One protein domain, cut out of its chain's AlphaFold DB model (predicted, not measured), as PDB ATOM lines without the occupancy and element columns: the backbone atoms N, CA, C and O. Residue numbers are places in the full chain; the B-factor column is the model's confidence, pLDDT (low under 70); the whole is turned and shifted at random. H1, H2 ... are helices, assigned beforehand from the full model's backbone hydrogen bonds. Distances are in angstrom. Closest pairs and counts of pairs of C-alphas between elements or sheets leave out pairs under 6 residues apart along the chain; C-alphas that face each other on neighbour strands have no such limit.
ATOM      1  N   LEU A  40     213.187 116.299 140.309       60.19
ATOM      2  CA  LEU A  40     214.000 115.278 139.621       60.19
ATOM      3  C   LEU A  40     215.218 114.828 140.439       60.19
ATOM      4  O   LEU A  40     215.439 113.634 140.626       60.19
ATOM      5  N   SER A  41     215.990 115.779 140.966       64.12
ATOM      6  CA  SER A  41     217.124 115.479 141.848       64.12
ATOM      7  C   SER A  41     216.661 114.796 143.135       64.12
ATOM      8  O   SER A  41     217.305 113.862 143.600       64.12
ATOM      9  N   THR A  42     215.521 115.220 143.686       67.62
ATOM     10  CA  THR A  42     214.914 114.611 144.878       67.62
ATOM     11  C   THR A  42     214.442 113.197 144.603       67.62
ATOM     12  O   THR A  42     214.693 112.317 145.421       67.62
ATOM     13  N   MET A  43     213.843 112.947 143.435       67.31
ATOM     14  CA  MET A  43     213.541 111.599 142.980       67.31
ATOM     15  C   MET A  43     214.832 110.785 142.969       67.31
ATOM     16  O   MET A  43     214.905 109.809 143.704       67.31
ATOM     17  N   TYR A  44     215.887 111.203 142.257       73.31
ATOM     18  CA  TYR A  44     217.155 110.454 142.218       73.31
ATOM     19  C   TYR A  44     217.707 110.170 143.626       73.31
ATOM     20  O   TYR A  44     218.113 109.044 143.919       73.31
ATOM     21  N   MET A  45     217.638 111.145 144.535       74.69
ATOM     22  CA  MET A  45     218.001 110.956 145.943       74.69
ATOM     23  C   MET A  45     217.114 109.937 146.674       74.69
ATOM     24  O   MET A  45     217.619 109.209 147.532       74.69
ATOM     25  N   HIS A  46     215.821 109.844 146.358       74.38
ATOM     26  CA  HIS A  46     214.958 108.767 146.847       74.38
ATOM     27  C   HIS A  46     215.407 107.402 146.326       74.38
ATOM     28  O   HIS A  46     215.445 106.469 147.123       74.38
ATOM     29  N   GLY A  47     215.827 107.304 145.059       75.44
ATOM     30  CA  GLY A  47     216.448 106.095 144.503       75.44
ATOM     31  C   GLY A  47     217.656 105.648 145.329       75.44
ATOM     32  O   GLY A  47     217.651 104.545 145.871       75.44
ATOM     33  N   LEU A  48     218.623 106.551 145.566       78.62
ATOM     34  CA  LEU A  48     219.778 106.271 146.443       78.62
ATOM     35  C   LEU A  48     219.363 105.848 147.846       78.62
ATOM     36  O   LEU A  48     219.975 104.959 148.423       78.62
ATOM     37  N   THR A  49     218.342 106.494 148.410       79.19
ATOM     38  CA  THR A  49     217.845 106.163 149.751       79.19
ATOM     39  C   THR A  49     217.263 104.752 149.790       79.19
ATOM     40  O   THR A  49     217.512 104.021 150.743       79.19
ATOM     41  N   CYS A  50     216.497 104.373 148.765       76.62
ATOM     42  CA  CYS A  50     215.867 103.061 148.658       76.62
ATOM     43  C   CYS A  50     216.915 101.954 148.485       76.62
ATOM     44  O   CYS A  50     216.917 100.990 149.249       76.62
ATOM     45  N   GLY A  51     217.862 102.137 147.560       79.31
ATOM     46  CA  GLY A  51     218.938 101.172 147.338       79.31
ATOM     47  C   GLY A  51     219.851 101.033 148.558       79.31
ATOM     48  O   GLY A  51     220.144  99.922 148.990       79.31
ATOM     49  N   ALA A  52     220.208 102.151 149.201       81.88
ATOM     50  CA  ALA A  52     220.977 102.135 150.444       81.88
ATOM     51  C   ALA A  52     220.252 101.388 151.572       81.88
ATOM     52  O   ALA A  52     220.865 100.615 152.305       81.88
ATOM     53  N   CYS A  53     218.938 101.589 151.692       78.81
ATOM     54  CA  CYS A  53     218.108 100.873 152.652       78.81
ATOM     55  C   CYS A  53     218.216  99.363 152.437       78.81
ATOM     56  O   CYS A  53     218.444  98.617 153.384       78.81
ATOM     57  N   MET A  54     218.145  98.916 151.186       77.94
ATOM     58  CA  MET A  54     218.244  97.501 150.854       77.94
ATOM     59  C   MET A  54     219.612  96.889 151.086       77.94
ATOM     60  O   MET A  54     219.679  95.782 151.618       77.94
ATOM     61  N   ALA A  55     220.685  97.607 150.765       81.00
ATOM     62  CA  ALA A  55     222.039  97.173 151.085       81.00
ATOM     63  C   ALA A  55     222.195  96.910 152.594       81.00
ATOM     64  O   ALA A  55     222.616  95.828 153.005       81.00
ATOM     65  N   VAL A  56     221.747  97.856 153.429       79.06
ATOM     66  CA  VAL A  56     221.782  97.713 154.894       79.06
ATOM     67  C   VAL A  56     220.966  96.507 155.347       79.06
ATOM     68  O   VAL A  56     221.409  95.756 156.214       79.06
ATOM     69  N   LEU A  57     219.783  96.286 154.772       75.69
ATOM     70  CA  LEU A  57     218.953  95.139 155.131       75.69
ATOM     71  C   LEU A  57     219.550  93.800 154.732       75.69
ATOM     72  O   LEU A  57     219.379  92.843 155.481       75.69
ATOM     73  N   ASN A  58     220.207  93.714 153.580       76.75
ATOM     74  CA  ASN A  58     220.852  92.483 153.138       76.75
ATOM     75  C   ASN A  58     221.997  92.108 154.089       76.75
ATOM     76  O   ASN A  58     222.084  90.955 154.516       76.75
ATOM     77  N   GLU A  59     222.799  93.083 154.525       78.75
ATOM     78  CA  GLU A  59     223.825  92.850 155.551       78.75
ATOM     79  C   GLU A  59     223.208  92.503 156.910       78.75
ATOM     80  O   GLU A  59     223.613  91.540 157.559       78.75
ATOM     81  N   THR A  60     222.169  93.236 157.314       73.69
ATOM     82  CA  THR A  60     221.412  92.982 158.551       73.69
ATOM     83  C   THR A  60     220.844  91.560 158.557       73.69
ATOM     84  O   THR A  60     220.937  90.854 159.558       73.69
ATOM     85  N   LYS A  61     220.299  91.103 157.425       73.75
ATOM     86  CA  LYS A  61     219.793  89.741 157.242       73.75
ATOM     87  C   LYS A  61     220.904  88.708 157.312       73.75
ATOM     88  O   LYS A  61     220.752  87.726 158.018       73.75
ATOM     89  N   THR A  62     222.024  88.945 156.641       75.44
ATOM     90  CA  THR A  62     223.174  88.034 156.677       75.44
ATOM     91  C   THR A  62     223.688  87.843 158.106       75.44
ATOM     92  O   THR A  62     224.000  86.727 158.517       75.44
ATOM     93  N   LEU A  63     223.739  88.920 158.896       71.94
ATOM     94  CA  LEU A  63     224.074  88.848 160.319       71.94
ATOM     95  C   LEU A  63     223.014  88.091 161.124       71.94
ATOM     96  O   LEU A  63     223.368  87.274 161.975       71.94
ATOM     97  N   TYR A  64     221.733  88.337 160.849       69.44
ATOM     98  CA  TYR A  64     220.623  87.629 161.481       69.44
ATOM     99  C   TYR A  64     220.670  86.119 161.198       69.44
ATOM    100  O   TYR A  64     220.661  85.337 162.146       69.44
ATOM    101  N   ASP A  65     220.800  85.710 159.935       71.44
ATOM    102  CA  ASP A  65     220.818  84.304 159.517       71.44
ATOM    103  C   ASP A  65     221.993  83.565 160.189       71.44
ATOM    104  O   ASP A  65     221.804  82.522 160.817       71.44
ATOM    105  N   ARG A  66     223.192  84.174 160.209       70.19
ATOM    106  CA  ARG A  66     224.355  83.647 160.955       70.19
ATOM    107  C   ARG A  66     224.094  83.525 162.457       70.19
ATOM    108  O   ARG A  66     224.636  82.642 163.120       70.19
ATOM    109  N   THR A  67     223.313  84.437 163.027       65.88
ATOM    110  CA  THR A  67     223.007  84.455 164.462       65.88
ATOM    111  C   THR A  67     222.001  83.372 164.838       65.88
ATOM    112  O   THR A  67     222.190  82.700 165.853       65.88
ATOM    113  N   GLU A  68     220.955  83.184 164.029       64.50
ATOM    114  CA  GLU A  68     219.999  82.084 164.183       64.50
ATOM    115  C   GLU A  68     220.749  80.744 164.144       64.50
ATOM    116  O   GLU A  68     220.644  79.950 165.074       64.50
ATOM    117  N   GLU A  69     221.639  80.552 163.168       64.12
ATOM    118  CA  GLU A  69     222.440  79.327 163.051       64.12
ATOM    119  C   GLU A  69     223.381  79.073 164.245       64.12
ATOM    120  O   GLU A  69     223.576  77.924 164.648       64.12
ATOM    121  N   THR A  70     223.983  80.122 164.821       63.69
ATOM    122  CA  THR A  70     225.064  79.973 165.816       63.69
ATOM    123  C   THR A  70     224.627  80.090 167.276       63.69
ATOM    124  O   THR A  70     225.275  79.493 168.137       63.69
ATOM    125  N   LYS A  71     223.571  80.855 167.587       61.47
ATOM    126  CA  LYS A  71     223.175  81.180 168.975       61.47
ATOM    127  C   LYS A  71     221.759  80.769 169.353       61.47
ATOM    128  O   LYS A  71     221.532  80.458 170.520       61.47
ATOM    129  N   PHE A  72     220.820  80.764 168.413       59.03
ATOM    130  CA  PHE A  72     219.422  80.444 168.692       59.03
ATOM    131  C   PHE A  72     219.041  79.166 167.949       59.03
ATOM    132  O   PHE A  72     218.552  79.198 166.830       59.03
ATOM    133  N   HIS A  73     219.268  78.019 168.590       55.72
ATOM    134  CA  HIS A  73     219.079  76.696 167.982       55.72
ATOM    135  C   HIS A  73     217.636  76.393 167.525       55.72
ATOM    136  O   HIS A  73     217.429  75.402 166.824       55.72
ATOM    137  N   HIS A  74     216.649  77.220 167.897       51.22
ATOM    138  CA  HIS A  74     215.271  77.136 167.420       51.22
ATOM    139  C   HIS A  74     214.734  78.510 166.956       51.22
ATOM    140  O   HIS A  74     214.854  79.487 167.699       51.22
ATOM    141  N   PRO A  75     214.041  78.590 165.797       50.72
ATOM    142  CA  PRO A  75     213.442  79.833 165.281       50.72
ATOM    143  C   PRO A  75     212.420  80.490 166.227       50.72
ATOM    144  O   PRO A  75     212.133  81.680 166.106       50.72
ATOM    145  N   ASP A  76     211.857  79.713 167.159       51.56
ATOM    146  CA  ASP A  76     210.838  80.151 168.120       51.56
ATOM    147  C   ASP A  76     211.435  80.716 169.427       51.56
ATOM    148  O   ASP A  76     210.726  81.373 170.190       51.56
ATOM    149  N   ASP A  77     212.737  80.516 169.678       51.97
ATOM    150  CA  ASP A  77     213.429  81.027 170.877       51.97
ATOM    151  C   ASP A  77     213.743  82.530 170.776       51.97
ATOM    152  O   ASP A  77     214.132  83.189 171.747       51.97
ATOM    153  N   VAL A  78     213.543  83.102 169.590       54.12
ATOM    154  CA  VAL A  78     213.871  84.484 169.280       54.12
ATOM    155  C   VAL A  78     212.645  85.372 169.469       54.12
ATOM    156  O   VAL A  78     211.875  85.649 168.548       54.12
ATOM    157  N   THR A  79     212.472  85.910 170.676       58.41
ATOM    158  CA  THR A  79     211.608  87.089 170.816       58.41
ATOM    159  C   THR A  79     212.286  88.278 170.126       58.41
ATOM    160  O   THR A  79     213.477  88.521 170.319       58.41
ATOM    161  N   GLY A  80     211.544  89.058 169.331       56.66
ATOM    162  CA  GLY A  80     212.107  90.181 168.558       56.66
ATOM    163  C   GLY A  80     212.807  91.269 169.394       56.66
ATOM    164  O   GLY A  80     213.497  92.119 168.840       56.66
ATOM    165  N   GLY A  81     212.658  91.254 170.725       60.69
ATOM    166  CA  GLY A  81     213.442  92.078 171.650       60.69
ATOM    167  C   GLY A  81     214.887  91.597 171.813       60.69
ATOM    168  O   GLY A  81     215.795  92.392 171.617       60.69
ATOM    169  N   LEU A  82     215.090  90.304 172.093       61.78
ATOM    170  CA  LEU A  82     216.419  89.717 172.313       61.78
ATOM    171  C   LEU A  82     217.291  89.760 171.055       61.78
ATOM    172  O   LEU A  82     218.486  90.024 171.145       61.78
ATOM    173  N   MET A  83     216.692  89.549 169.879       58.06
ATOM    174  CA  MET A  83     217.421  89.664 168.614       58.06
ATOM    175  C   MET A  83     217.834  91.100 168.317       58.06
ATOM    176  O   MET A  83     218.939  91.325 167.846       58.06
ATOM    177  N   TYR A  84     216.974  92.080 168.610       63.53
ATOM    178  CA  TYR A  84     217.323  93.488 168.435       63.53
ATOM    179  C   TYR A  84     218.497  93.882 169.334       63.53
ATOM    180  O   TYR A  84     219.448  94.480 168.843       63.53
ATOM    181  N   ASP A  85     218.432  93.536 170.623       69.19
ATOM    182  CA  ASP A  85     219.482  93.887 171.582       69.19
ATOM    183  C   ASP A  85     220.813  93.223 171.178       69.19
ATOM    184  O   ASP A  85     221.843  93.887 171.137       69.19
ATOM    185  N   TYR A  86     220.778  91.960 170.743       64.31
ATOM    186  CA  TYR A  86     221.968  91.268 170.253       64.31
ATOM    187  C   TYR A  86     222.516  91.840 168.945       64.31
ATOM    188  O   TYR A  86     223.720  92.014 168.811       64.31
ATOM    189  N   MET A  87     221.656  92.120 167.964       63.38
ATOM    190  CA  MET A  87     222.101  92.729 166.715       63.38
ATOM    191  C   MET A  87     222.698  94.101 166.977       63.38
ATOM    192  O   MET A  87     223.723  94.394 166.394       63.38
ATOM    193  N   HIS A  88     222.119  94.890 167.883       68.12
ATOM    194  CA  HIS A  88     222.662  96.180 168.293       68.12
ATOM    195  C   HIS A  88     224.019  96.068 169.006       68.12
ATOM    196  O   HIS A  88     224.851  96.953 168.858       68.12
ATOM    197  N   GLU A  89     224.252  94.996 169.766       68.50
ATOM    198  CA  GLU A  89     225.562  94.698 170.365       68.50
ATOM    199  C   GLU A  89     226.572  94.162 169.337       68.50
ATOM    200  O   GLU A  89     227.760  94.446 169.437       68.50
ATOM    201  N   ALA A  90     226.119  93.371 168.361       61.84
ATOM    202  CA  ALA A  90     226.964  92.758 167.336       61.84
ATOM    203  C   ALA A  90     227.303  93.720 166.188       61.84
ATOM    204  O   ALA A  90     228.329  93.562 165.531       61.84
ATOM    205  N   THR A  91     226.433  94.693 165.931       63.31
ATOM    206  CA  THR A  91     226.684  95.827 165.054       63.31
ATOM    207  C   THR A  91     227.031  97.008 165.936       63.31
ATOM    208  O   THR A  91     226.164  97.827 166.219       63.31
ATOM    209  N   GLU A  92     228.286  97.114 166.390       69.62
ATOM    210  CA  GLU A  92     228.779  98.399 166.901       69.62
ATOM    211  C   GLU A  92     228.425  99.450 165.834       69.62
ATOM    212  O   GLU A  92     228.952  99.363 164.720       69.62
ATOM    213  N   PRO A  93     227.442 100.348 166.064       67.94
ATOM    214  CA  PRO A  93     226.827 101.079 164.960       67.94
ATOM    215  C   PRO A  93     227.832 101.976 164.250       67.94
ATOM    216  O   PRO A  93     227.696 102.207 163.053       67.94
ATOM    217  N   GLU A  94     228.839 102.449 164.984       70.12
ATOM    218  CA  GLU A  94     229.963 103.195 164.437       70.12
ATOM    219  C   GLU A  94     230.779 102.388 163.416       70.12
ATOM    220  O   GLU A  94     231.192 102.954 162.410       70.12
ATOM    221  N   GLU A  95     230.968 101.083 163.627       72.38
ATOM    222  CA  GLU A  95     231.726 100.207 162.723       72.38
ATOM    223  C   GLU A  95     230.847  99.626 161.608       72.38
ATOM    224  O   GLU A  95     231.242  99.584 160.444       72.38
ATOM    225  N   PHE A  96     229.627  99.194 161.939       72.62
ATOM    226  CA  PHE A  96     228.709  98.594 160.969       72.62
ATOM    227  C   PHE A  96     228.180  99.616 159.963       72.62
ATOM    228  O   PHE A  96     228.029  99.291 158.787       72.62
ATOM    229  N   CYS A  97     227.889 100.839 160.415       75.19
ATOM    230  CA  CYS A  97     227.378 101.896 159.549       75.19
ATOM    231  C   CYS A  97     228.461 102.781 158.945       75.19
ATOM    232  O   CYS A  97     228.096 103.678 158.186       75.19
ATOM    233  N   ASP A  98     229.748 102.546 159.233       71.88
ATOM    234  CA  ASP A  98     230.830 103.283 158.580       71.88
ATOM    235  C   ASP A  98     230.638 103.211 157.058       71.88
ATOM    236  O   ASP A  98     230.564 102.134 156.449       71.88
ATOM    237  N   GLY A  99     230.538 104.388 156.436       59.31
ATOM    238  CA  GLY A  99     230.386 104.533 154.996       59.31
ATOM    239  C   GLY A  99     231.520 103.883 154.201       59.31
ATOM    240  O   GLY A  99     231.330 103.604 153.021       59.31
ATOM    241  N   ASN A 100     232.665 103.590 154.821       64.38
ATOM    242  CA  ASN A 100     233.773 102.849 154.215       64.38
ATOM    243  C   ASN A 100     233.688 101.330 154.418       64.38
ATOM    244  O   ASN A 100     234.401 100.591 153.758       64.38
ATOM    245  N   VAL A 101     232.828 100.824 155.298       74.12
ATOM    246  CA  VAL A 101     232.615  99.376 155.434       74.12
ATOM    247  C   VAL A 101     231.494  98.945 154.495       74.12
ATOM    248  O   VAL A 101     231.683  98.089 153.630       74.12
ATOM    249  N   LEU A 102     230.329  99.587 154.605       76.31
ATOM    250  CA  LEU A 102     229.196  99.305 153.720       76.31
ATOM    251  C   LEU A 102     229.400  99.877 152.322       76.31
ATOM    252  O   LEU A 102     229.039  99.237 151.342       76.31
ATOM    253  N   GLY A 103     229.973 101.076 152.216       77.56
ATOM    254  CA  GLY A 103     230.188 101.746 150.938       77.56
ATOM    255  C   GLY A 103     231.454 101.327 150.202       77.56
ATOM    256  O   GLY A 103     231.717 101.901 149.155       77.56
ATOM    257  N   GLU A 104     232.217 100.353 150.700       81.88
ATOM    258  CA  GLU A 104     233.164  99.589 149.870       81.88
ATOM    259  C   GLU A 104     232.482  98.334 149.313       81.88
ATOM    260  O   GLU A 104     232.559  98.083 148.118       81.88
ATOM    261  N   LYS A 105     231.694  97.626 150.134       85.88
ATOM    262  CA  LYS A 105     230.963  96.417 149.717       85.88
ATOM    263  C   LYS A 105     229.810  96.677 148.746       85.88
ATOM    264  O   LYS A 105     229.591  95.886 147.840       85.88
ATOM    265  N   TYR A 106     229.028  97.734 148.966       88.19
ATOM    266  CA  TYR A 106     227.803  98.000 148.209       88.19
ATOM    267  C   TYR A 106     227.890  99.289 147.421       88.19
ATOM    268  O   TYR A 106     228.244 100.350 147.949       88.19
ATOM    269  N   GLY A 107     227.477  99.239 146.163       88.69
ATOM    270  CA  GLY A 107     227.469 100.399 145.291       88.69
ATOM    271  C   GLY A 107     226.620 100.221 144.062       88.69
ATOM    272  O   GLY A 107     226.028  99.174 143.839       88.69
ATOM    273  N   LEU A 108     226.566 101.278 143.262       88.56
ATOM    274  CA  LEU A 108     226.054 101.153 141.910       88.56
ATOM    275  C   LEU A 108     227.144 100.479 141.089       88.56
ATOM    276  O   LEU A 108     228.230 101.050 140.948       88.56
ATOM    277  N   ASN A 109     226.863  99.294 140.557       87.31
ATOM    278  CA  ASN A 109     227.754  98.697 139.577       87.31
ATOM    279  C   ASN A 109     227.743  99.468 138.256       87.31
ATOM    280  O   ASN A 109     226.891 100.332 138.013       87.31
ATOM    281  N   ASN A 110     228.704  99.145 137.396       83.44
ATOM    282  CA  ASN A 110     228.927  99.890 136.171       83.44
ATOM    283  C   ASN A 110     227.697  99.884 135.241       83.44
ATOM    284  O   ASN A 110     227.303 100.936 134.742       83.44
ATOM    285  N   ILE A 111     227.039  98.733 135.070       80.25
ATOM    286  CA  ILE A 111     225.869  98.576 134.187       80.25
ATOM    287  C   ILE A 111     224.688  99.421 134.689       80.25
ATOM    288  O   ILE A 111     224.159 100.275 133.974       80.25
ATOM    289  N   THR A 112     224.316  99.231 135.954       78.31
ATOM    290  CA  THR A 112     223.249  99.965 136.660       78.31
ATOM    291  C   THR A 112     223.511 101.470 136.621       78.31
ATOM    292  O   THR A 112     222.615 102.275 136.351       78.31
ATOM    293  N   GLY A 113     224.767 101.859 136.837       83.69
ATOM    294  CA  GLY A 113     225.222 103.239 136.787       83.69
ATOM    295  C   GLY A 113     225.077 103.897 135.415       83.69
ATOM    296  O   GLY A 113     224.587 105.024 135.334       83.69
ATOM    297  N   HIS A 114     225.417 103.188 134.336       82.38
ATOM    298  CA  HIS A 114     225.251 103.678 132.964       82.38
ATOM    299  C   HIS A 114     223.779 103.890 132.597       82.38
ATOM    300  O   HIS A 114     223.435 104.922 132.015       82.38
ATOM    301  N   VAL A 115     222.892 102.975 133.000       77.31
ATOM    302  CA  VAL A 115     221.439 103.132 132.805       77.31
ATOM    303  C   VAL A 115     220.929 104.383 133.529       77.31
ATOM    304  O   VAL A 115     220.221 105.204 132.934       77.31
ATOM    305  N   ALA A 116     221.340 104.586 134.785       78.25
ATOM    306  CA  ALA A 116     220.985 105.779 135.554       78.25
ATOM    307  C   ALA A 116     221.542 107.071 134.925       78.25
ATOM    308  O   ALA A 116     220.841 108.083 134.860       78.25
ATOM    309  N   ALA A 117     222.771 107.039 134.404       83.00
ATOM    310  CA  ALA A 117     223.396 108.179 133.741       83.00
ATOM    311  C   ALA A 117     222.695 108.551 132.427       83.00
ATOM    312  O   ALA A 117     222.433 109.730 132.179       83.00
ATOM    313  N   ALA A 118     222.331 107.563 131.607       78.00
ATOM    314  CA  ALA A 118     221.582 107.782 130.374       78.00
ATOM    315  C   ALA A 118     220.205 108.404 130.657       78.00
ATOM    316  O   ALA A 118     219.810 109.383 130.014       78.00
ATOM    317  N   ALA A 119     219.496 107.889 131.665       76.31
ATOM    318  CA  ALA A 119     218.235 108.461 132.120       76.31
ATOM    319  C   ALA A 119     218.409 109.909 132.610       76.31
ATOM    320  O   ALA A 119     217.637 110.794 132.228       76.31
ATOM    321  N   TRP A 120     219.458 110.187 133.388       80.56
ATOM    322  CA  TRP A 120     219.776 111.534 133.855       80.56
ATOM    323  C   TRP A 120     220.038 112.507 132.702       80.56
ATOM    324  O   TRP A 120     219.472 113.601 132.685       80.56
ATOM    325  N   LEU A 121     220.849 112.118 131.715       79.06
ATOM    326  CA  LEU A 121     221.164 112.952 130.553       79.06
ATOM    327  C   LEU A 121     219.910 113.314 129.750       79.06
ATOM    328  O   LEU A 121     219.706 114.488 129.433       79.06
ATOM    329  N   ARG A 122     219.026 112.338 129.501       74.69
ATOM    330  CA  ARG A 122     217.732 112.566 128.833       74.69
ATOM    331  C   ARG A 122     216.880 113.569 129.612       74.69
ATOM    332  O   ARG A 122     216.393 114.545 129.044       74.69
ATOM    333  N   LEU A 123     216.764 113.399 130.929       73.75
ATOM    334  CA  LEU A 123     215.993 114.309 131.784       73.75
ATOM    335  C   LEU A 123     216.574 115.724 131.805       73.75
ATOM    336  O   LEU A 123     215.827 116.704 131.754       73.75
ATOM    337  N   ARG A 124     217.903 115.850 131.839       76.50
ATOM    338  CA  ARG A 124     218.602 117.139 131.783       76.50
ATOM    339  C   ARG A 124     218.378 117.846 130.453       76.50
ATOM    340  O   ARG A 124     218.127 119.049 130.464       76.50
ATOM    341  N   ALA A 125     218.406 117.114 129.340       73.31
ATOM    342  CA  ALA A 125     218.216 117.676 128.007       73.31
ATOM    343  C   ALA A 125     216.796 118.235 127.856       73.31
ATOM    344  O   ALA A 125     216.605 119.398 127.498       73.31
ATOM    345  N   VAL A 126     215.786 117.449 128.242       68.31
ATOM    346  CA  VAL A 126     214.391 117.898 128.164       68.31
ATOM    347  C   VAL A 126     214.092 119.010 129.180       68.31
ATOM    348  O   VAL A 126     213.344 119.945 128.884       68.31
ATOM    349  N   SER A 127     214.720 118.980 130.360       66.81
ATOM    350  CA  SER A 127     214.625 120.072 131.332       66.81
ATOM    351  C   SER A 127     215.196 121.380 130.778       66.81
ATOM    352  O   SER A 127     214.545 122.412 130.919       66.81
ATOM    353  N   GLN A 128     216.340 121.363 130.087       66.62
ATOM    354  CA  GLN A 128     216.905 122.569 129.468       66.62
ATOM    355  C   GLN A 128     215.978 123.194 128.422       66.62
ATOM    356  O   GLN A 128     215.798 124.412 128.424       66.62
ATOM    357  N   LEU A 129     215.302 122.371 127.613       62.69
ATOM    358  CA  LEU A 129     214.290 122.844 126.659       62.69
ATOM    359  C   LEU A 129     213.117 123.566 127.347       62.69
ATOM    360  O   LEU A 129     212.525 124.476 126.772       62.69
ATOM    361  N   ARG A 130     212.787 123.202 128.592       55.16
ATOM    362  CA  ARG A 130     211.748 123.870 129.394       55.16
ATOM    363  C   ARG A 130     212.276 125.103 130.144       55.16
ATOM    364  O   ARG A 130     211.557 126.091 130.276       55.16
ATOM    365  N   LEU A 131     213.517 125.049 130.632       52.62
ATOM    366  CA  LEU A 131     214.120 126.021 131.555       52.62
ATOM    367  C   LEU A 131     214.354 127.409 130.972       52.62
ATOM    368  O   LEU A 131     214.367 128.381 131.723       52.62
ATOM    369  N   HIS A 132     214.497 127.537 129.657       52.22
ATOM    370  CA  HIS A 132     214.655 128.863 129.070       52.22
ATOM    371  C   HIS A 132     213.377 129.709 129.130       52.22
ATOM    372  O   HIS A 132     213.446 130.883 128.778       52.22
ATOM    373  N   GLY A 133     212.222 129.159 129.550       47.84
ATOM    374  CA  GLY A 133     210.938 129.873 129.690       47.84
ATOM    375  C   GLY A 133     210.357 130.402 128.369       47.84
ATOM    376  O   GLY A 133     209.161 130.639 128.257       47.84
ATOM    377  N   GLN A 134     211.192 130.509 127.336       53.66
ATOM    378  CA  GLN A 134     210.891 130.938 125.977       53.66
ATOM    379  C   GLN A 134     209.898 130.018 125.273       53.66
ATOM    380  O   GLN A 134     209.230 130.445 124.335       53.66
ATOM    381  N   TYR A 135     209.800 128.764 125.714       54.19
ATOM    382  CA  TYR A 135     209.022 127.744 125.026       54.19
ATOM    383  C   TYR A 135     207.716 127.384 125.734       54.19
ATOM    384  O   TYR A 135     206.933 126.615 125.177       54.19
ATOM    385  N   GLU A 136     207.427 127.933 126.917       56.78
ATOM    386  CA  GLU A 136     206.182 127.633 127.627       56.78
ATOM    387  C   GLU A 136     204.966 128.090 126.796       56.78
ATOM    388  O   GLU A 136     204.881 129.228 126.344       56.78
ATOM    389  N   GLY A 137     204.053 127.160 126.497       63.28
ATOM    390  CA  GLY A 137     202.912 127.393 125.598       63.28
ATOM    391  C   GLY A 137     203.210 127.278 124.093       63.28
ATOM    392  O   GLY A 137     202.271 127.185 123.299       63.28
ATOM    393  N   THR A 138     204.482 127.206 123.684       71.31
ATOM    394  CA  THR A 138     204.879 126.967 122.284       71.31
ATOM    395  C   THR A 138     204.782 125.488 121.909       71.31
ATOM    396  O   THR A 138     204.755 124.610 122.773       71.31
ATOM    397  N   GLU A 139     204.786 125.185 120.610       70.88
ATOM    398  CA  GLU A 139     204.810 123.802 120.114       70.88
ATOM    399  C   GLU A 139     206.048 123.030 120.600       70.88
ATOM    400  O   GLU A 139     205.954 121.860 120.966       70.88
ATOM    401  N   MET A 140     207.199 123.704 120.695       59.91
ATOM    402  CA  MET A 140     208.434 123.118 121.219       59.91
ATOM    403  C   MET A 140     208.320 122.801 122.715       59.91
ATOM    404  O   MET A 140     208.705 121.716 123.141       59.91
ATOM    405  N   GLY A 141     207.715 123.689 123.511       61.06
ATOM    406  CA  GLY A 141     207.474 123.430 124.933       61.06
ATOM    407  C   GLY A 141     206.436 122.337 125.175       61.06
ATOM    408  O   GLY A 141     206.602 121.537 126.093       61.06
ATOM    409  N   LYS A 142     205.401 122.236 124.329       66.12
ATOM    410  CA  LYS A 142     204.454 121.110 124.363       66.12
ATOM    411  C   LYS A 142     205.155 119.787 124.059       66.12
ATOM    412  O   LYS A 142     204.956 118.833 124.803       66.12
ATOM    413  N   ARG A 143     206.021 119.741 123.039       64.62
ATOM    414  CA  ARG A 143     206.841 118.557 122.718       64.62
ATOM    415  C   ARG A 143     207.809 118.199 123.841       64.62
ATOM    416  O   ARG A 143     207.907 117.027 124.185       64.62
ATOM    417  N   ALA A 144     208.459 119.184 124.463       62.62
ATOM    418  CA  ALA A 144     209.312 118.960 125.628       62.62
ATOM    419  C   ALA A 144     208.506 118.415 126.820       62.62
ATOM    420  O   ALA A 144     208.943 117.480 127.479       62.62
ATOM    421  N   MET A 145     207.298 118.927 127.072       63.62
ATOM    422  CA  MET A 145     206.424 118.416 128.134       63.62
ATOM    423  C   MET A 145     205.918 116.995 127.845       63.62
ATOM    424  O   MET A 145     205.872 116.165 128.750       63.62
ATOM    425  N   MET A 146     205.573 116.696 126.591       64.56
ATOM    426  CA  MET A 146     205.254 115.333 126.157       64.56
ATOM    427  C   MET A 146     206.453 114.403 126.345       64.56
ATOM    428  O   MET A 146     206.288 113.349 126.941       64.56
ATOM    429  N   SER A 147     207.650 114.842 125.954       62.72
ATOM    430  CA  SER A 147     208.893 114.087 126.146       62.72
ATOM    431  C   SER A 147     209.202 113.879 127.634       62.72
ATOM    432  O   SER A 147     209.617 112.799 128.012       62.72
ATOM    433  N   LEU A 148     208.966 114.855 128.523       63.50
ATOM    434  CA  LEU A 148     209.116 114.654 129.979       63.50
ATOM    435  C   LEU A 148     208.150 113.598 130.518       63.50
ATOM    436  O   LEU A 148     208.525 112.813 131.384       63.50
ATOM    437  N   ASN A 149     206.904 113.605 130.041       60.91
ATOM    438  CA  ASN A 149     205.913 112.606 130.430       60.91
ATOM    439  C   ASN A 149     206.260 111.225 129.869       60.91
ATOM    440  O   ASN A 149     206.046 110.233 130.558       60.91
ATOM    441  N   GLU A 150     206.819 111.177 128.660       56.72
ATOM    442  CA  GLU A 150     207.379 109.974 128.060       56.72
ATOM    443  C   GLU A 150     208.548 109.480 128.910       56.72
ATOM    444  O   GLU A 150     208.441 108.418 129.487       56.72
ATOM    445  N   TYR A 151     209.579 110.280 129.179       58.62
ATOM    446  CA  TYR A 151     210.724 109.906 130.025       58.62
ATOM    447  C   TYR A 151     210.412 109.753 131.523       58.62
ATOM    448  O   TYR A 151     211.325 109.577 132.332       58.62
ATOM    449  N   ARG A 152     209.142 109.774 131.933       61.44
ATOM    450  CA  ARG A 152     208.755 109.473 133.312       61.44
ATOM    451  C   ARG A 152     209.088 108.028 133.688       61.44
ATOM    452  O   ARG A 152     209.560 107.811 134.799       61.44
ATOM    453  N   TRP A 153     208.970 107.087 132.746       57.75
ATOM    454  CA  TRP A 153     209.494 105.730 132.937       57.75
ATOM    455  C   TRP A 153     211.016 105.734 133.101       57.75
ATOM    456  O   TRP A 153     211.527 104.931 133.859       57.75
ATOM    457  N   ALA A 154     211.752 106.662 132.476       54.38
ATOM    458  CA  ALA A 154     213.204 106.772 132.639       54.38
ATOM    459  C   ALA A 154     213.608 107.335 134.013       54.38
ATOM    460  O   ALA A 154     214.682 107.013 134.504       54.38
ATOM    461  N   ILE A 155     212.761 108.140 134.669       57.78
ATOM    462  CA  ILE A 155     212.920 108.438 136.104       57.78
ATOM    463  C   ILE A 155     212.725 107.143 136.882       57.78
ATOM    464  O   ILE A 155     213.596 106.762 137.648       57.78
ATOM    465  N   ASP A 156     211.623 106.439 136.639       58.34
ATOM    466  CA  ASP A 156     211.305 105.218 137.373       58.34
ATOM    467  C   ASP A 156     212.364 104.109 137.169       58.34
ATOM    468  O   ASP A 156     212.715 103.410 138.120       58.34
ATOM    469  N   LEU A 157     212.972 104.044 135.981       51.53
ATOM    470  CA  LEU A 157     214.125 103.212 135.664       51.53
ATOM    471  C   LEU A 157     215.427 103.747 136.230       51.53
ATOM    472  O   LEU A 157     216.176 102.955 136.751       51.53
ATOM    473  N   GLY A 158     215.736 105.041 136.144       50.62
ATOM    474  CA  GLY A 158     217.000 105.602 136.643       50.62
ATOM    475  C   GLY A 158     217.092 105.608 138.168       50.62
ATOM    476  O   GLY A 158     218.180 105.701 138.730       50.62
ATOM    477  N   LEU A 159     215.948 105.474 138.840       60.91
ATOM    478  CA  LEU A 159     215.868 105.339 140.284       60.91
ATOM    479  C   LEU A 159     216.296 103.968 140.780       60.91
ATOM    480  O   LEU A 159     216.737 103.896 141.926       60.91
ATOM    481  N   LEU A 160     216.112 102.924 139.956       61.03
ATOM    482  CA  LEU A 160     216.399 101.498 140.197       61.03
ATOM    483  C   LEU A 160     215.999 100.973 141.587       61.03
ATOM    484  O   LEU A 160     216.388  99.874 141.947       61.03
ATOM    485  N   GLY A 161     215.202 101.731 142.352       66.00
ATOM    486  CA  GLY A 161     214.838 101.542 143.755       66.00
ATOM    487  C   GLY A 161     215.716 100.551 144.521       66.00
ATOM    488  O   GLY A 161     216.783 100.904 145.014       66.00
ATOM    489  N   TYR A 162     215.211  99.320 144.623       62.06
ATOM    490  CA  TYR A 162     215.826  98.193 145.327       62.06
ATOM    491  C   TYR A 162     217.155  97.720 144.734       62.06
ATOM    492  O   TYR A 162     218.044  97.339 145.488       62.06
ATOM    493  N   ASP A 163     217.264  97.723 143.410       68.00
ATOM    494  CA  ASP A 163     218.395  97.189 142.645       68.00
ATOM    495  C   ASP A 163     219.497  98.218 142.414       68.00
ATOM    496  O   ASP A 163     220.505  97.917 141.784       68.00
ATOM    497  N   LEU A 164     219.315  99.449 142.897       77.31
ATOM    498  CA  LEU A 164     220.286 100.504 142.653       77.31
ATOM    499  C   LEU A 164     221.644 100.200 143.306       77.31
ATOM    500  O   LEU A 164     222.675 100.557 142.748       77.31
ATOM    501  N   PHE A 165     221.656  99.567 144.481       84.19
ATOM    502  CA  PHE A 165     222.889  99.111 145.123       84.19
ATOM    503  C   PHE A 165     223.003  97.595 144.991       84.19
ATOM    504  O   PHE A 165     222.170  96.864 145.525       84.19
ATOM    505  N   SER A 166     224.064  97.134 144.339       84.94
ATOM    506  CA  SER A 166     224.492  95.740 144.341       84.94
ATOM    507  C   SER A 166     225.633  95.540 145.335       84.94
ATOM    508  O   SER A 166     226.308  96.496 145.733       84.94
ATOM    509  N   LEU A 167     225.828  94.290 145.752       87.94
ATOM    510  CA  LEU A 167     227.100  93.868 146.322       87.94
ATOM    511  C   LEU A 167     228.118  93.876 145.176       87.94
ATOM    512  O   LEU A 167     227.842  93.273 144.143       87.94
ATOM    513  N   LEU A 168     229.224  94.595 145.344       87.38
ATOM    514  CA  LEU A 168     230.296  94.670 144.355       87.38
ATOM    515  C   LEU A 168     231.244  93.484 144.553       87.38
ATOM    516  O   LEU A 168     231.618  93.172 145.690       87.38
ATOM    517  N   GLU A 169     231.617  92.823 143.460       84.19
ATOM    518  CA  GLU A 169     232.667  91.797 143.473       84.19
ATOM    519  C   GLU A 169     234.056  92.437 143.669       84.19
ATOM    520  O   GLU A 169     234.219  93.648 143.518       84.19
ATOM    521  N   GLU A 170     235.071  91.649 144.054       78.06
ATOM    522  CA  GLU A 170     236.409  92.174 144.399       78.06
ATOM    523  C   GLU A 170     237.091  92.925 143.239       78.06
ATOM    524  O   GLU A 170     237.933  93.794 143.474       78.06
ATOM    525  N   ASP A 171     236.727  92.599 142.001       81.38
ATOM    526  CA  ASP A 171     237.223  93.176 140.753       81.38
ATOM    527  C   ASP A 171     236.217  94.112 140.060       81.38
ATOM    528  O   ASP A 171     236.549  94.725 139.041       81.38
ATOM    529  N   GLU A 172     235.011  94.281 140.610       81.75
ATOM    530  CA  GLU A 172     233.987  95.138 140.017       81.75
ATOM    531  C   GLU A 172     234.185  96.607 140.421       81.75
ATOM    532  O   GLU A 172     234.064  97.001 141.585       81.75
ATOM    533  N   GLU A 173     234.441  97.470 139.433       81.50
ATOM    534  CA  GLU A 173     234.506  98.908 139.679       81.50
ATOM    535  C   GLU A 173     233.114  99.497 139.948       81.50
ATOM    536  O   GLU A 173     232.156  99.344 139.180       81.50
ATOM    537  N   ARG A 174     233.028 100.281 141.026       88.12
ATOM    538  CA  ARG A 174     231.876 101.142 141.295       88.12
ATOM    539  C   ARG A 174     231.705 102.157 140.171       88.12
ATOM    540  O   ARG A 174     232.655 102.828 139.772       88.12
ATOM    541  N   PHE A 175     230.459 102.380 139.776       90.31
ATOM    542  CA  PHE A 175     230.117 103.444 138.849       90.31
ATOM    543  C   PHE A 175     230.524 104.831 139.377       90.31
ATOM    544  O   PHE A 175     230.033 105.286 140.421       90.31
ATOM    545  N   ASP A 176     231.357 105.527 138.597       90.88
ATOM    546  CA  ASP A 176     231.714 106.926 138.807       90.88
ATOM    547  C   ASP A 176     231.269 107.801 137.621       90.88
ATOM    548  O   ASP A 176     231.886 107.768 136.551       90.88
ATOM    549  N   PRO A 177     230.239 108.652 137.791       88.69
ATOM    550  CA  PRO A 177     229.829 109.565 136.732       88.69
ATOM    551  C   PRO A 177     230.897 110.621 136.402       88.69
ATOM    552  O   PRO A 177     230.819 111.232 135.337       88.69
ATOM    553  N   ILE A 178     231.876 110.871 137.284       90.44
ATOM    554  CA  ILE A 178     232.996 111.779 136.999       90.44
ATOM    555  C   ILE A 178     233.976 111.128 136.029       90.44
ATOM    556  O   ILE A 178     234.298 111.753 135.023       90.44
ATOM    557  N   LYS A 179     234.363 109.871 136.273       90.12
ATOM    558  CA  LYS A 179     235.184 109.079 135.344       90.12
ATOM    559  C   LYS A 179     234.527 109.006 133.962       90.12
ATOM    560  O   LYS A 179     235.152 109.354 132.966       90.12
ATOM    561  N   LEU A 180     233.221 108.724 133.913       89.19
ATOM    562  CA  LEU A 180     232.464 108.737 132.656       89.19
ATOM    563  C   LEU A 180     232.483 110.121 131.975       89.19
ATOM    564  O   LEU A 180     232.551 110.224 130.750       89.19
ATOM    565  N   ALA A 181     232.436 111.214 132.743       88.12
ATOM    566  CA  ALA A 181     232.541 112.564 132.192       88.12
ATOM    567  C   ALA A 181     233.930 112.861 131.607       88.12
ATOM    568  O   ALA A 181     234.024 113.608 130.636       88.12
ATOM    569  N   GLU A 182     234.991 112.320 132.204       87.56
ATOM    570  CA  GLU A 182     236.375 112.459 131.738       87.56
ATOM    571  C   GLU A 182     236.612 111.668 130.448       87.56
ATOM    572  O   GLU A 182     237.193 112.201 129.507       87.56
ATOM    573  N   GLU A 183     236.065 110.456 130.348       86.50
ATOM    574  CA  GLU A 183     236.083 109.646 129.121       86.50
ATOM    575  C   GLU A 183     235.341 110.339 127.966       86.50
ATOM    576  O   GLU A 183     235.786 110.321 126.822       86.50
ATOM    577  N   ASN A 184     234.248 111.047 128.267       80.25
ATOM    578  CA  ASN A 184     233.518 111.859 127.287       80.25
ATOM    579  C   ASN A 184     234.190 113.218 126.993       80.25
ATOM    580  O   ASN A 184     233.734 113.978 126.135       80.25
ATOM    581  N   ALA A 185     235.275 113.557 127.691       76.50
ATOM    582  CA  ALA A 185     236.018 114.793 127.496       76.50
ATOM    583  C   ALA A 185     237.163 114.660 126.472       76.50
ATOM    584  O   ALA A 185     238.002 115.557 126.425       76.50
ATOM    585  N   VAL A 186     237.172 113.643 125.605       74.25
ATOM    586  CA  VAL A 186     238.152 113.489 124.504       74.25
ATOM    587  C   VAL A 186     237.858 114.436 123.331       74.25
ATOM    588  O   VAL A 186     236.700 114.604 122.961       74.25
ATOM    589  N   GLU A 187     238.894 115.080 122.776       70.12
ATOM    590  CA  GLU A 187     238.815 116.079 121.691       70.12
ATOM    591  C   GLU A 187     238.031 115.590 120.458       70.12
ATOM    592  O   GLU A 187     238.124 114.433 120.059       70.12
ATOM    593  N   VAL A 188     237.230 116.490 119.875       66.75
ATOM    594  CA  VAL A 188     236.515 116.262 118.610       66.75
ATOM    595  C   VAL A 188     237.340 116.932 117.518       66.75
ATOM    596  O   VAL A 188     237.873 118.012 117.754       66.75
ATOM    597  N   ASP A 189     237.450 116.298 116.357       71.38
ATOM    598  CA  ASP A 189     238.172 116.855 115.214       71.38
ATOM    599  C   ASP A 189     237.454 118.101 114.661       71.38
ATOM    600  O   ASP A 189     236.246 118.056 114.408       71.38
ATOM    601  N   GLN A 197     227.951 121.677 116.772       66.12
ATOM    602  CA  GLN A 197     226.841 120.922 117.371       66.12
ATOM    603  C   GLN A 197     227.343 119.758 118.236       66.12
ATOM    604  O   GLN A 197     226.752 119.449 119.277       66.12
ATOM    605  N   LYS A 198     228.428 119.101 117.809       70.06
ATOM    606  CA  LYS A 198     229.074 118.022 118.563       70.06
ATOM    607  C   LYS A 198     229.741 118.558 119.828       70.06
ATOM    608  O   LYS A 198     229.594 117.935 120.879       70.06
ATOM    609  N   VAL A 199     230.393 119.718 119.754       72.25
ATOM    610  CA  VAL A 199     230.996 120.408 120.904       72.25
ATOM    611  C   VAL A 199     229.924 120.810 121.918       72.25
ATOM    612  O   VAL A 199     230.021 120.394 123.071       72.25
ATOM    613  N   ASP A 200     228.852 121.491 121.500       74.44
ATOM    614  CA  ASP A 200     227.747 121.891 122.390       74.44
ATOM    615  C   ASP A 200     227.109 120.685 123.100       74.44
ATOM    616  O   ASP A 200     226.849 120.700 124.311       74.44
ATOM    617  N   THR A 201     226.873 119.603 122.351       77.44
ATOM    618  CA  THR A 201     226.303 118.362 122.896       77.44
ATOM    619  C   THR A 201     227.252 117.717 123.904       77.44
ATOM    620  O   THR A 201     226.826 117.292 124.980       77.44
ATOM    621  N   ARG A 202     228.550 117.676 123.594       80.62
ATOM    622  CA  ARG A 202     229.574 117.118 124.478       80.62
ATOM    623  C   ARG A 202     229.731 117.940 125.751       80.62
ATOM    624  O   ARG A 202     229.713 117.371 126.841       80.62
ATOM    625  N   GLU A 203     229.811 119.263 125.655       80.44
ATOM    626  CA  GLU A 203     229.852 120.146 126.824       80.44
ATOM    627  C   GLU A 203     228.613 119.960 127.708       80.44
ATOM    628  O   GLU A 203     228.712 119.895 128.941       80.44
ATOM    629  N   PHE A 204     227.439 119.808 127.088       82.06
ATOM    630  CA  PHE A 204     226.210 119.482 127.797       82.06
ATOM    631  C   PHE A 204     226.306 118.142 128.546       82.06
ATOM    632  O   PHE A 204     225.944 118.099 129.731       82.06
ATOM    633  N   ILE A 205     226.800 117.081 127.897       81.25
ATOM    634  CA  ILE A 205     226.973 115.747 128.493       81.25
ATOM    635  C   ILE A 205     227.953 115.815 129.664       81.25
ATOM    636  O   ILE A 205     227.579 115.483 130.790       81.25
ATOM    637  N   VAL A 206     229.165 116.329 129.439       83.81
ATOM    638  CA  VAL A 206     230.229 116.420 130.453       83.81
ATOM    639  C   VAL A 206     229.753 117.212 131.671       83.81
ATOM    640  O   VAL A 206     229.888 116.758 132.809       83.81
ATOM    641  N   ARG A 207     229.130 118.380 131.466       84.38
ATOM    642  CA  ARG A 207     228.574 119.187 132.564       84.38
ATOM    643  C   ARG A 207     227.474 118.435 133.315       84.38
ATOM    644  O   ARG A 207     227.400 118.507 134.543       84.38
ATOM    645  N   SER A 208     226.598 117.732 132.601       83.69
ATOM    646  CA  SER A 208     225.486 117.005 133.215       83.69
ATOM    647  C   SER A 208     225.966 115.809 134.037       83.69
ATOM    648  O   SER A 208     225.476 115.634 135.152       83.69
ATOM    649  N   LEU A 209     226.961 115.059 133.557       85.31
ATOM    650  CA  LEU A 209     227.590 113.953 134.285       85.31
ATOM    651  C   LEU A 209     228.358 114.433 135.524       85.31
ATOM    652  O   LEU A 209     228.169 113.890 136.611       85.31
ATOM    653  N   LYS A 210     229.112 115.538 135.427       85.31
ATOM    654  CA  LYS A 210     229.801 116.137 136.591       85.31
ATOM    655  C   LYS A 210     228.852 116.534 137.725       85.31
ATOM    656  O   LYS A 210     229.221 116.524 138.899       85.31
ATOM    657  N   THR A 211     227.608 116.855 137.380       81.19
ATOM    658  CA  THR A 211     226.555 117.216 138.342       81.19
ATOM    659  C   THR A 211     225.650 116.045 138.733       81.19
ATOM    660  O   THR A 211     224.705 116.251 139.495       81.19
ATOM    661  N   HIS A 212     225.938 114.823 138.267       84.12
ATOM    662  CA  HIS A 212     225.085 113.657 138.481       84.12
ATOM    663  C   HIS A 212     224.823 113.405 139.984       84.12
ATOM    664  O   HIS A 212     225.738 113.545 140.810       84.12
ATOM    665  N   PRO A 213     223.593 113.022 140.385       79.94
ATOM    666  CA  PRO A 213     223.270 112.779 141.788       79.94
ATOM    667  C   PRO A 213     223.973 111.559 142.389       79.94
ATOM    668  O   PRO A 213     224.067 111.468 143.604       79.94
ATOM    669  N   TYR A 214     224.452 110.617 141.579       85.31
ATOM    670  CA  TYR A 214     225.031 109.346 142.048       85.31
ATOM    671  C   TYR A 214     226.563 109.353 142.106       85.31
ATOM    672  O   TYR A 214     227.197 108.325 141.911       85.31
ATOM    673  N   ARG A 215     227.182 110.505 142.377       86.94
ATOM    674  CA  ARG A 215     228.631 110.596 142.633       86.94
ATOM    675  C   ARG A 215     229.047 109.683 143.796       86.94
ATOM    676  O   ARG A 215     228.312 109.597 144.784       86.94
ATOM    677  N   ILE A 216     230.236 109.075 143.726       87.25
ATOM    678  CA  ILE A 216     230.734 108.117 144.736       87.25
ATOM    679  C   ILE A 216     230.606 108.640 146.179       87.25
ATOM    680  O   ILE A 216     230.004 107.936 146.997       87.25
ATOM    681  N   PRO A 217     231.055 109.869 146.523       85.56
ATOM    682  CA  PRO A 217     230.930 110.371 147.894       85.56
ATOM    683  C   PRO A 217     229.482 110.396 148.391       85.56
ATOM    684  O   PRO A 217     229.207 110.148 149.561       85.56
ATOM    685  N   ARG A 218     228.531 110.657 147.488       84.50
ATOM    686  CA  ARG A 218     227.109 110.722 147.817       84.50
ATOM    687  C   ARG A 218     226.491 109.337 147.981       84.50
ATOM    688  O   ARG A 218     225.640 109.187 148.851       84.50
ATOM    689  N   GLN A 219     226.928 108.345 147.203       85.94
ATOM    690  CA  GLN A 219     226.536 106.947 147.413       85.94
ATOM    691  C   GLN A 219     226.958 106.476 148.817       85.94
ATOM    692  O   GLN A 219     226.108 106.032 149.588       85.94
ATOM    693  N   LYS A 220     228.241 106.658 149.174       85.62
ATOM    694  CA  LYS A 220     228.805 106.264 150.480       85.62
ATOM    695  C   LYS A 220     228.116 106.967 151.650       85.62
ATOM    696  O   LYS A 220     227.607 106.312 152.553       85.62
ATOM    697  N   MET A 221     228.000 108.295 151.577       85.00
ATOM    698  CA  MET A 221     227.300 109.095 152.588       85.00
ATOM    699  C   MET A 221     225.849 108.633 152.775       85.00
ATOM    700  O   MET A 221     225.332 108.635 153.892       85.00
ATOM    701  N   LYS A 222     225.155 108.256 151.690       84.12
ATOM    702  CA  LYS A 222     223.752 107.851 151.791       84.12
ATOM    703  C   LYS A 222     223.584 106.473 152.426       84.12
ATOM    704  O   LYS A 222     222.652 106.313 153.212       84.12
ATOM    705  N   LEU A 223     224.480 105.530 152.131       81.50
ATOM    706  CA  LEU A 223     224.557 104.240 152.823       81.50
ATOM    707  C   LEU A 223     224.740 104.422 154.326       81.50
ATOM    708  O   LEU A 223     223.943 103.901 155.100       81.50
ATOM    709  N   GLU A 224     225.728 105.221 154.719       82.56
ATOM    710  CA  GLU A 224     226.012 105.521 156.122       82.56
ATOM    711  C   GLU A 224     224.795 106.146 156.817       82.56
ATOM    712  O   GLU A 224     224.322 105.646 157.839       82.56
ATOM    713  N   GLN A 225     224.224 107.202 156.225       83.00
ATOM    714  CA  GLN A 225     223.060 107.890 156.785       83.00
ATOM    715  C   GLN A 225     221.885 106.927 157.004       83.00
ATOM    716  O   GLN A 225     221.285 106.910 158.079       83.00
ATOM    717  N   VAL A 226     221.544 106.141 155.981       79.12
ATOM    718  CA  VAL A 226     220.409 105.215 156.045       79.12
ATOM    719  C   VAL A 226     220.689 104.084 157.030       79.12
ATOM    720  O   VAL A 226     219.791 103.716 157.785       79.12
ATOM    721  N   CYS A 227     221.922 103.583 157.091       78.69
ATOM    722  CA  CYS A 227     222.312 102.590 158.082       78.69
ATOM    723  C   CYS A 227     222.068 103.097 159.502       78.69
ATOM    724  O   CYS A 227     221.367 102.442 160.275       78.69
ATOM    725  N   TYR A 228     222.543 104.301 159.829       78.88
ATOM    726  CA  TYR A 228     222.305 104.888 161.145       78.88
ATOM    727  C   TYR A 228     220.817 105.087 161.443       78.88
ATOM    728  O   TYR A 228     220.386 104.825 162.567       78.88
ATOM    729  N   ASP A 229     220.028 105.530 160.463       76.12
ATOM    730  CA  ASP A 229     218.582 105.709 160.624       76.12
ATOM    731  C   ASP A 229     217.862 104.380 160.919       76.12
ATOM    732  O   ASP A 229     216.922 104.350 161.718       76.12
ATOM    733  N   ILE A 230     218.309 103.280 160.303       73.06
ATOM    734  CA  ILE A 230     217.769 101.928 160.497       73.06
ATOM    735  C   ILE A 230     218.205 101.362 161.849       73.06
ATOM    736  O   ILE A 230     217.348 100.985 162.649       73.06
ATOM    737  N   VAL A 231     219.513 101.354 162.134       69.69
ATOM    738  CA  VAL A 231     220.100 100.783 163.359       69.69
ATOM    739  C   VAL A 231     219.604 101.499 164.614       69.69
ATOM    740  O   VAL A 231     219.324 100.858 165.624       69.69
ATOM    741  N   LYS A 232     219.381 102.817 164.548       70.56
ATOM    742  CA  LYS A 232     218.809 103.586 165.667       70.56
ATOM    743  C   LYS A 232     217.290 103.428 165.800       70.56
ATOM    744  O   LYS A 232     216.710 103.883 166.790       70.56
ATOM    745  N   SER A 233     216.612 102.806 164.834       70.06
ATOM    746  CA  SER A 233     215.157 102.653 164.836       70.06
ATOM    747  C   SER A 233     214.722 101.260 165.295       70.06
ATOM    748  O   SER A 233     214.397 100.381 164.497       70.06
ATOM    749  N   ARG A 234     214.597 101.088 166.619       66.06
ATOM    750  CA  ARG A 234     214.074  99.852 167.233       66.06
ATOM    751  C   ARG A 234     212.763  99.340 166.618       66.06
ATOM    752  O   ARG A 234     212.712  98.160 166.278       66.06
ATOM    753  N   PRO A 235     211.716 100.168 166.414       65.62
ATOM    754  CA  PRO A 235     210.463  99.686 165.829       65.62
ATOM    755  C   PRO A 235     210.630  99.179 164.394       65.62
ATOM    756  O   PRO A 235     209.927  98.262 163.977       65.62
ATOM    757  N   TYR A 236     211.551  99.782 163.642       65.12
ATOM    758  CA  TYR A 236     211.805  99.433 162.254       65.12
ATOM    759  C   TYR A 236     212.515  98.083 162.149       65.12
ATOM    760  O   TYR A 236     212.020  97.190 161.464       65.12
ATOM    761  N   ILE A 237     213.597  97.888 162.912       65.69
ATOM    762  CA  ILE A 237     214.304  96.603 162.971       65.69
ATOM    763  C   ILE A 237     213.382  95.500 163.493       65.69
ATOM    764  O   ILE A 237     213.289  94.444 162.875       65.69
ATOM    765  N   GLN A 238     212.627  95.742 164.569       64.19
ATOM    766  CA  GLN A 238     211.694  94.744 165.100       64.19
ATOM    767  C   GLN A 238     210.642  94.327 164.066       64.19
ATOM    768  O   GLN A 238     210.414  93.134 163.881       64.19
ATOM    769  N   ALA A 239     210.026  95.275 163.353       64.25
ATOM    770  CA  ALA A 239     209.043  94.959 162.316       64.25
ATOM    771  C   ALA A 239     209.638  94.115 161.175       64.25
ATOM    772  O   ALA A 239     208.970  93.219 160.658       64.25
ATOM    773  N   LEU A 240     210.890  94.377 160.803       62.88
ATOM    774  CA  LEU A 240     211.599  93.651 159.754       62.88
ATOM    775  C   LEU A 240     212.018  92.240 160.188       62.88
ATOM    776  O   LEU A 240     211.819  91.283 159.435       62.88
ATOM    777  N   LEU A 241     212.524  92.100 161.417       61.06
ATOM    778  CA  LEU A 241     212.894  90.818 162.020       61.06
ATOM    779  C   LEU A 241     211.671  89.915 162.222       61.06
ATOM    780  O   LEU A 241     211.690  88.750 161.831       61.06
ATOM    781  N   HIS A 242     210.557  90.461 162.725       61.56
ATOM    782  CA  HIS A 242     209.305  89.713 162.900       61.56
ATOM    783  C   HIS A 242     208.708  89.188 161.584       61.56
ATOM    784  O   HIS A 242     207.896  88.263 161.606       61.56
ATOM    785  N   GLN A 243     209.094  89.753 160.437       60.16
ATOM    786  CA  GLN A 243     208.640  89.315 159.116       60.16
ATOM    787  C   GLN A 243     209.711  88.559 158.313       60.16
ATOM    788  O   GLN A 243     209.546  88.378 157.104       60.16
ATOM    789  N   LYS A 244     210.777  88.081 158.972       56.72
ATOM    790  CA  LYS A 244     211.879  87.316 158.358       56.72
ATOM    791  C   LYS A 244     212.587  88.043 157.204       56.72
ATOM    792  O   LYS A 244     212.950  87.394 156.222       56.72
ATOM    793  N   LEU A 245     212.738  89.374 157.286       57.78
ATOM    794  CA  LEU A 245     213.499  90.189 156.321       57.78
ATOM    795  C   LEU A 245     213.258  89.754 154.857       57.78
ATOM    796  O   LEU A 245     214.183  89.402 154.119       57.78
TER     797      LEU A 245
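What this domain is: This is residues 40 to 189 and 197 to 245 of the 311 residues of the protein "Hypothetical protein" of Ostreococcus sp. 'lucimarinus' (UniProt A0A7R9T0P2). What would one see first in this model? It is a long, loose assembly of helices in two groups set roughly end to end: in one, H10 crosses the long helix H1, with H4 packed on H10 and H2 meeting H11 toward the far end; in the other, H5 packs on H6, H7 and H9, with H8 on H9. Residues 40 to 47 of H1 reach H7 in the second group. What is it made of, and how large is it? The printed part has 199 residues with eleven named helices, H1 to H11 in order along the chain, and no named strand; its class is all helix, and the packing is mostly crossed, with few touching helices at a shallow tilt. The whole is loose, with a radius of gyration of the C-alphas of 21.1 A, and elongated, spanning 67 by 38 by 22 A.

How they stand to each other: What does the first helix touch? H1, residues 40 to 71, touches H10, residues 216 to 231, with its residues 48 to 56 alone, the same way at a steep tilt of 53 degrees; their closest C-alphas, of Ala 52 and Leu 223, are 4.8 A apart. With residues 40 to 47 alone H1 touches H7, residues 152 to 158, the same way at a steep tilt of 43 degrees; the closest C-alphas, of Tyr 44 and Gly 158, are 7.4 A apart. What do the next three helices meet? H2, residues 80 to 90, touches H11, residues 234 to 242, opposite ways at a steep tilt of 69 degrees, only just short of about perpendicular; the closest C-alphas, of Gly 80 and Gln 238, are 5.7 A apart. H3, residues 93 to 96, is close to H10 but not clearly touching, the closest C-alphas, of Pro 93 and Val 231, being 6.9 A apart. H4, residues 99 to 105, touches residues 219 to 224 of H10 alone, about perpendicular at 77 degrees, the closest C-alphas, of Gly 99 and Glu 224, being 4.6 A apart. What touches in the other group? Residues 123 to 130 alone of H5, residues 110 to 131, touch H6, residues 139 to 150, in a helical hairpin at a shallow tilt of 28 degrees; the closest C-alphas, of Val 126 and Ala 144, are 5.8 A apart. With residues 115 to 123 alone H5 touches H7, the closest C-alphas, of Ala 116 and Gly 158, being 4.1 A apart. H9, residues 197 to 210, touches H5 with residues 205 to 209 alone, Leu 121 and Ser 208 having the closest C-alphas at 6.5 A, and touches H8, residues 177 to 183, with residues 205 to 210 alone, Ala 181 and Val 206 having the closest C-alphas at 4.8 A. What stays apart, and what do the backbones show? H5 is apart from H10 and H11, for instance. Every O i to N i+4 pair is within hydrogen-bond range in H1, H2 and H5 to H11; in H4 1 of 3 is, beside 1 of 4 O i to N i+3 pairs, and H3 is too short for an O i to N i+4 pair.

Where its parts are: Where are the anchor points? C-alpha 40, in H1, is at (214.000, 115.278, 139.621), and C-alpha 242, the last of H11, is at (209.305, 89.713, 162.900). How long are the longer helices? From first to last C-alpha H1 measures 45.9 A, H5 30.4 A, H10 22.7 A and H9 20.0 A.

The domain as a whole: How far does it reach, and is it cut? The two C-alphas farthest apart, of Asp 77 and Asp 189, are 70.7 A apart. Residues 190 to 196 are not printed, and C-alphas 189 and 197 are 12.2 A apart across the cut. Which link is long? The link from H7 to H8, residues 159 to 176, is long, and its residues 166 to 167 pair antiparallel with residues 106 to 107. Where is confidence low? The mean pLDDT of the printed part is 72.0, and 85 residues are under 70, among them residues 67 to 93, 140 to 163 and 234 to 245.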